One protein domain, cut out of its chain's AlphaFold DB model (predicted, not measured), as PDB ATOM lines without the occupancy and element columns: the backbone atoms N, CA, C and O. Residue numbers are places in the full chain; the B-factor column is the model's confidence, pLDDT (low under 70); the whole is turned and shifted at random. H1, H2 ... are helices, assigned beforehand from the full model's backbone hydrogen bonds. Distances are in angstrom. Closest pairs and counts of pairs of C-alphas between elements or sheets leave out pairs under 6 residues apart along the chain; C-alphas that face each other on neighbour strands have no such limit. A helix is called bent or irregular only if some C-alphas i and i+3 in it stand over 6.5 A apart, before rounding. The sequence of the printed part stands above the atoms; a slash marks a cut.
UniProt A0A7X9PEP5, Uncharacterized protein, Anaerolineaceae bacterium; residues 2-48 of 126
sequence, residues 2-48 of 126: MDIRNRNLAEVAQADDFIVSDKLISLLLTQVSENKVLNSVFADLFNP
ATOM      1  N   MET A   2      17.357 -17.362  -1.045       46.53
ATOM      2  CA  MET A   2      17.252 -18.822  -0.819       46.53
ATOM      3  C   MET A   2      18.592 -19.400  -0.330       46.53
ATOM      4  O   MET A   2      18.989 -20.499  -0.686       46.53
ATOM      5  N   ASP A   3      19.348 -18.615   0.432       55.09
ATOM      6  CA  ASP A   3      20.679 -19.001   0.892       55.09
ATOM      7  C   ASP A   3      20.659 -19.208   2.408       55.09
ATOM      8  O   ASP A   3      20.092 -18.391   3.136       55.09
ATOM      9  N   ILE A   4      21.305 -20.274   2.884       52.84
ATOM     10  CA  ILE A   4      21.518 -20.581   4.308       52.84
ATOM     11  C   ILE A   4      22.095 -19.381   5.068       52.84
ATOM     12  O   ILE A   4      21.757 -19.175   6.231       52.84
ATOM     13  N   ARG A   5      22.903 -18.545   4.406       53.44
ATOM     14  CA  ARG A   5      23.465 -17.310   4.977       53.44
ATOM     15  C   ARG A   5      22.397 -16.308   5.430       53.44
ATOM     16  O   ARG A   5      22.651 -15.519   6.335       53.44
ATOM     17  N   ASN A   6      21.194 -16.374   4.859       53.34
ATOM     18  CA  ASN A   6      20.082 -15.496   5.214       53.34
ATOM     19  C   ASN A   6      19.200 -16.065   6.333       53.34
ATOM     20  O   ASN A   6      18.353 -15.339   6.846       53.34
ATOM     21  N   ARG A   7      19.403 -17.323   6.754       56.12
ATOM     22  CA  ARG A   7      18.661 -17.916   7.877       56.12
ATOM     23  C   ARG A   7      18.914 -17.155   9.178       56.12
ATOM     24  O   ARG A   7      17.964 -16.859   9.888       56.12
ATOM     25  N   ASN A   8      20.161 -16.758   9.432       56.00
ATOM     26  CA  ASN A   8      20.511 -15.956  10.609       56.00
ATOM     27  C   ASN A   8      19.798 -14.592  10.603       56.00
ATOM     28  O   ASN A   8      19.460 -14.067  11.655       56.00
ATOM     29  N   LEU A   9      19.540 -14.024   9.418       56.78
ATOM     30  CA  LEU A   9      18.789 -12.773   9.275       56.78
ATOM     31  C   LEU A   9      17.279 -12.987   9.475       56.78
ATOM     32  O   LEU A   9      16.624 -12.126  10.050       56.78
ATOM     33  N   ALA A  10      16.736 -14.131   9.049       55.78
ATOM     34  CA  ALA A  10      15.336 -14.504   9.269       55.78
ATOM     35  C   ALA A  10      15.035 -14.841  10.744       55.78
ATOM     36  O   ALA A  10      14.001 -14.420  11.257       55.78
ATOM     37  N   GLU A  11      15.957 -15.517  11.444       53.94
ATOM     38  CA  GLU A  11      15.870 -15.772  12.894       53.94
ATOM     39  C   GLU A  11      15.855 -14.457  13.699       53.94
ATOM     40  O   GLU A  11      15.117 -14.339  14.674       53.94
ATOM     41  N   VAL A  12      16.596 -13.434  13.254       53.78
ATOM     42  CA  VAL A  12      16.567 -12.081  13.846       53.78
ATOM     43  C   VAL A  12      15.281 -11.321  13.494       53.78
ATOM     44  O   VAL A  12      14.802 -10.522  14.295       53.78
ATOM     45  N   ALA A  13      14.707 -11.564  12.313       55.84
ATOM     46  CA  ALA A  13      13.515 -10.870  11.831       55.84
ATOM     47  C   ALA A  13      12.187 -11.410  12.397       55.84
ATOM     48  O   ALA A  13      11.152 -10.819  12.103       55.84
ATOM     49  N   GLN A  14      12.197 -12.509  13.169       54.62
ATOM     50  CA  GLN A  14      10.985 -13.205  13.643       54.62
ATOM     51  C   GLN A  14       9.956 -13.460  12.524       54.62
ATOM     52  O   GLN A  14       8.751 -13.388  12.744       54.62
ATOM     53  N   ALA A  15      10.421 -13.723  11.301       49.97
ATOM     54  CA  ALA A  15       9.521 -14.127  10.229       49.97
ATOM     55  C   ALA A  15       9.045 -15.560  10.516       49.97
ATOM     56  O   ALA A  15       9.874 -16.466  10.605       49.97
ATOM     57  N   ASP A  16       7.731 -15.744  10.674       43.41
ATOM     58  CA  ASP A  16       7.142 -17.001  11.158       43.41
ATOM     59  C   ASP A  16       7.341 -18.193  10.203       43.41
ATOM     60  O   ASP A  16       7.461 -19.321  10.669       43.41
ATOM     61  N   ASP A  17       7.484 -17.956   8.893       52.84
ATOM     62  CA  ASP A  17       7.643 -19.016   7.891       52.84
ATOM     63  C   ASP A  17       8.725 -18.658   6.856       52.84
ATOM     64  O   ASP A  17       8.492 -17.921   5.896       52.84
ATOM     65  N   PHE A  18       9.939 -19.199   7.027       58.91
ATOM     66  CA  PHE A  18      11.009 -19.121   6.024       58.91
ATOM     67  C   PHE A  18      11.413 -20.520   5.556       58.91
ATOM     68  O   PHE A  18      12.024 -21.296   6.293       58.91
ATOM     69  N   ILE A  19      11.104 -20.843   4.301       60.25
ATOM     70  CA  ILE A  19      11.428 -22.143   3.708       60.25
ATOM     71  C   ILE A  19      12.790 -22.053   3.010       60.25
ATOM     72  O   ILE A  19      12.955 -21.343   2.018       60.25
ATOM     73  N   VAL A  20      13.775 -22.817   3.494       64.12
ATOM     74  CA  VAL A  20      15.061 -23.012   2.798       64.12
ATOM     75  C   VAL A  20      14.952 -24.235   1.887       64.12
ATOM     76  O   VAL A  20      15.462 -25.313   2.209       64.12
ATOM     77  N   SER A  21      14.263 -24.077   0.756       68.31
ATOM     78  CA  SER A  21      13.907 -25.185  -0.145       68.31
ATOM     79  C   SER A  21      15.121 -25.996  -0.609       68.31
ATOM     80  O   SER A  21      15.108 -27.223  -0.523       68.31
ATOM     81  N   ASP A  22      16.216 -25.338  -0.997       80.12
ATOM     82  CA  ASP A  22      17.400 -26.024  -1.539       80.12
ATOM     83  C   ASP A  22      18.084 -26.928  -0.504       80.12
ATOM     84  O   ASP A  22      18.595 -28.005  -0.830       80.12
ATOM     85  N   LYS A  23      18.067 -26.529   0.776       80.44
ATOM     86  CA  LYS A  23      18.642 -27.344   1.852       80.44
ATOM     87  C   LYS A  23      17.780 -28.568   2.138       80.44
ATOM     88  O   LYS A  23      18.338 -29.647   2.327       80.44
ATOM     89  N   LEU A  24      16.455 -28.418   2.153       83.56
ATOM     90  CA  LEU A  24      15.535 -29.539   2.349       83.56
ATOM     91  C   LEU A  24      15.676 -30.565   1.221       83.56
ATOM     92  O   LEU A  24      15.865 -31.744   1.507       83.56
ATOM     93  N   ILE A  25      15.704 -30.110  -0.035       88.19
ATOM     94  CA  ILE A  25      15.921 -30.977  -1.203       88.19
ATOM     95  C   ILE A  25      17.255 -31.723  -1.081       88.19
ATOM     96  O   ILE A  25      17.300 -32.936  -1.273       88.19
ATOM     97  N   SER A  26      18.330 -31.023  -0.703       91.50
ATOM     98  CA  SER A  26      19.649 -31.643  -0.519       91.50
ATOM     99  C   SER A  26      19.628 -32.739   0.555       91.50
ATOM    100  O   SER A  26      20.179 -33.813   0.337       91.50
ATOM    101  N   LEU A  27      18.977 -32.493   1.701       92.50
ATOM    102  CA  LEU A  27      18.855 -33.472   2.790       92.50
ATOM    103  C   LEU A  27      18.033 -34.698   2.376       92.50
ATOM    104  O   LEU A  27      18.397 -35.826   2.707       92.50
ATOM    105  N   LEU A  28      16.938 -34.478   1.652       92.50
ATOM    106  CA  LEU A  28      16.066 -35.537   1.151       92.50
ATOM    107  C   LEU A  28      16.825 -36.411   0.138       92.50
ATOM    108  O   LEU A  28      16.852 -37.635   0.276       92.50
ATOM    109  N   LEU A  29      17.533 -35.786  -0.811       94.25
ATOM    110  CA  LEU A  29      18.364 -36.487  -1.789       94.25
ATOM    111  C   LEU A  29      19.437 -37.339  -1.105       94.25
ATOM    112  O   LEU A  29      19.585 -38.503  -1.460       94.25
ATOM    113  N   THR A  30      20.134 -36.801  -0.096       96.50
ATOM    114  CA  THR A  30      21.115 -37.572   0.682       96.50
ATOM    115  C   THR A  30      20.489 -38.831   1.281       96.50
ATOM    116  O   THR A  30      21.040 -39.916   1.121       96.50
ATOM    117  N   GLN A  31      19.322 -38.722   1.918       96.62
ATOM    118  CA  GLN A  31      18.664 -39.882   2.529       96.62
ATOM    119  C   GLN A  31      18.241 -40.936   1.495       96.62
ATOM    120  O   GLN A  31      18.450 -42.128   1.712       96.62
ATOM    121  N   VAL A  32      17.701 -40.515   0.347       96.56
ATOM    122  CA  VAL A  32      17.294 -41.435  -0.731       96.56
ATOM    123  C   VAL A  32      18.498 -42.078  -1.429       96.56
ATOM    124  O   VAL A  32      18.423 -43.239  -1.836       96.56
ATOM    125  N   SER A  33      19.614 -41.355  -1.563       97.25
ATOM    126  CA  SER A  33      20.863 -41.902  -2.104       97.25
ATOM    127  C   SER A  33      21.437 -43.015  -1.224       97.25
ATOM    128  O   SER A  33      21.911 -44.010  -1.769       97.25
ATOM    129  N   GLU A  34      21.341 -42.883   0.103       97.44
ATOM    130  CA  GLU A  34      21.768 -43.914   1.060       97.44
ATOM    131  C   GLU A  34      20.798 -45.104   1.109       97.44
ATOM    132  O   GLU A  34      21.216 -46.259   1.201       97.44
ATOM    133  N   ASN A  35      19.488 -44.851   1.016       97.31
ATOM    134  CA  ASN A  35      18.479 -45.904   1.001       97.31
ATOM    135  C   ASN A  35      17.309 -45.560   0.073       97.31
ATOM    136  O   ASN A  35      16.398 -44.812   0.428       97.31
ATOM    137  N   LYS A  36      17.284 -46.208  -1.097       95.00
ATOM    138  CA  LYS A  36      16.262 -45.985  -2.132       95.00
ATOM    139  C   LYS A  36      14.833 -46.280  -1.665       95.00
ATOM    140  O   LYS A  36      13.901 -45.712  -2.228       95.00
ATOM    141  N   VAL A  37      14.646 -47.126  -0.646       96.31
ATOM    142  CA  VAL A  37      13.318 -47.425  -0.077       96.31
ATOM    143  C   VAL A  37      12.715 -46.193   0.599       96.31
ATOM    144  O   VAL A  37      11.502 -46.021   0.586       96.31
ATOM    145  N   LEU A  38      13.537 -45.275   1.120       95.88
ATOM    146  CA  LEU A  38      13.035 -44.044   1.736       95.88
ATOM    147  C   LEU A  38      12.317 -43.133   0.737       95.88
ATOM    148  O   LEU A  38      11.500 -42.318   1.152       95.88
ATOM    149  N   ASN A  39      12.557 -43.293  -0.569       94.75
ATOM    150  CA  ASN A  39      11.853 -42.511  -1.580       94.75
ATOM    151  C   ASN A  39      10.334 -42.722  -1.517       94.75
ATOM    152  O   ASN A  39       9.592 -41.754  -1.629       94.75
ATOM    153  N   SER A  40       9.863 -43.959  -1.303       93.81
ATOM    154  CA  SER A  40       8.423 -44.215  -1.178       93.81
ATOM    155  C   SER A  40       7.856 -43.667   0.129       93.81
ATOM    156  O   SER A  40       6.738 -43.176   0.135       93.81
ATOM    157  N   VAL A  41       8.636 -43.701   1.216       92.56
ATOM    158  CA  VAL A  41       8.226 -43.138   2.514       92.56
ATOM    159  C   VAL A  41       8.062 -41.621   2.419       92.56
ATOM    160  O   VAL A  41       7.059 -41.088   2.873       92.56
ATOM    161  N   PHE A  42       9.018 -40.915   1.806       92.31
ATOM    162  CA  PHE A  42       8.902 -39.468   1.612       92.31
ATOM    163  C   PHE A  42       7.807 -39.094   0.614       92.31
ATOM    164  O   PHE A  42       7.157 -38.073   0.804       92.31
ATOM    165  N   ALA A  43       7.598 -39.898  -0.433       91.38
ATOM    166  CA  ALA A  43       6.510 -39.668  -1.377       91.38
ATOM    167  C   ALA A  43       5.136 -39.747  -0.695       91.38
ATOM    168  O   ALA A  43       4.288 -38.914  -0.986       91.38
ATOM    169  N   ASP A  44       4.952 -40.704   0.219       91.12
ATOM    170  CA  ASP A  44       3.732 -40.841   1.021       91.12
ATOM    171  C   ASP A  44       3.584 -39.685   2.023       91.12
ATOM    172  O   ASP A  44       2.568 -39.011   2.051       91.12
ATOM    173  N   LEU A  45       4.649 -39.356   2.761       90.12
ATOM    174  CA  LEU A  45       4.626 -38.294   3.775       90.12
ATOM    175  C   LEU A  45       4.384 -36.882   3.208       90.12
ATOM    176  O   LEU A  45       3.945 -35.993   3.934       90.12
ATOM    177  N   PHE A  46       4.739 -36.646   1.942       88.62
ATOM    178  CA  PHE A  46       4.483 -35.378   1.246       88.62
ATOM    179  C   PHE A  46       3.232 -35.419   0.364       88.62
ATOM    180  O   PHE A  46       2.941 -34.429  -0.315       88.62
ATOM    181  N   ASN A  47       2.509 -36.538   0.352       89.31
ATOM    182  CA  ASN A  47       1.207 -36.625  -0.281       89.31
ATOM    183  C   ASN A  47       0.174 -35.922   0.622       89.31
ATOM    184  O   ASN A  47       0.152 -36.199   1.817       89.31
ATOM    185  N   PRO A  48      -0.683 -35.030   0.091       86.12
ATOM    186  CA  PRO A  48      -1.822 -34.484   0.842       86.12
ATOM    187  C   PRO A  48      -2.907 -35.526   1.174       86.12
ATOM    188  O   PRO A  48      -3.931 -35.185   1.755       86.12
TER     189      PRO A  48
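AT A GLANCE: This is residues 2 to 48 of the 126 residues of an uncharacterized protein of Anaerolineaceae bacterium (UniProt A0A7X9PEP5). An open, flat chain of three helices without a common core: the longest helix, H2, takes the middle, H3 turns back from its far end at a corner, and H1 sits beyond its near end on a loop of chain. Residues 11 to 17 and residues 43 to 48 stick out from the rest. The printed part has 47 residues, with three named helices in the order H1, H2, H3 and no named strand, and its class is all helix. It is only just loose, close to extended, with a radius of gyration of the C-alphas of 13.8 A and spans of 38 by 24 by 12 A.

IN THESE COORDINATES: H1 is residues 4 to 13, 14.7 A from first to last C-alpha, and begins at C-alpha 4 at (21.518, -20.581, 4.308). It is only just irregular, with C-alphas 5 and 8 6.50 A apart. H2 is residues 21 to 34, 20.3 A long, and begins at C-alpha 21 at (13.907, -25.185, -0.145). H3 is residues 38 to 45, 10.4 A long, and ends at C-alpha 45 at (4.626, -38.294, 3.775).

HOW THE PARTS SIT: H1 and H2 are close but not clearly touching, with the closest C-alphas, those of Ile 4 and Lys 23, 7.7 A apart. They run opposite ways at a steep tilt of 50 degrees. H2 and H3 only just touch, and only at the corner by their link, with 3 pairs of C-alphas within 8 A. Of H2, residues 31 to 32 alone touch H3, and the closest C-alphas, those of Val 32 and Leu 38, are 5.6 A apart. These two run opposite ways at a steep tilt of 46 degrees. H1 and H3 are apart. Every O i to N i+4 pair is within hydrogen-bond range in H2 and H3, and 4 of 6 are in H1.

THE WHOLE: The two C-alphas farthest apart, those of Ala 13 and Val 37, are 38.4 A apart. The printed part has no cut; the link from H1 to H2 is short, and that from H2 to H3 is tight. The mean pLDDT of the printed part is 76.3, and residues 2 to 21 are under 70.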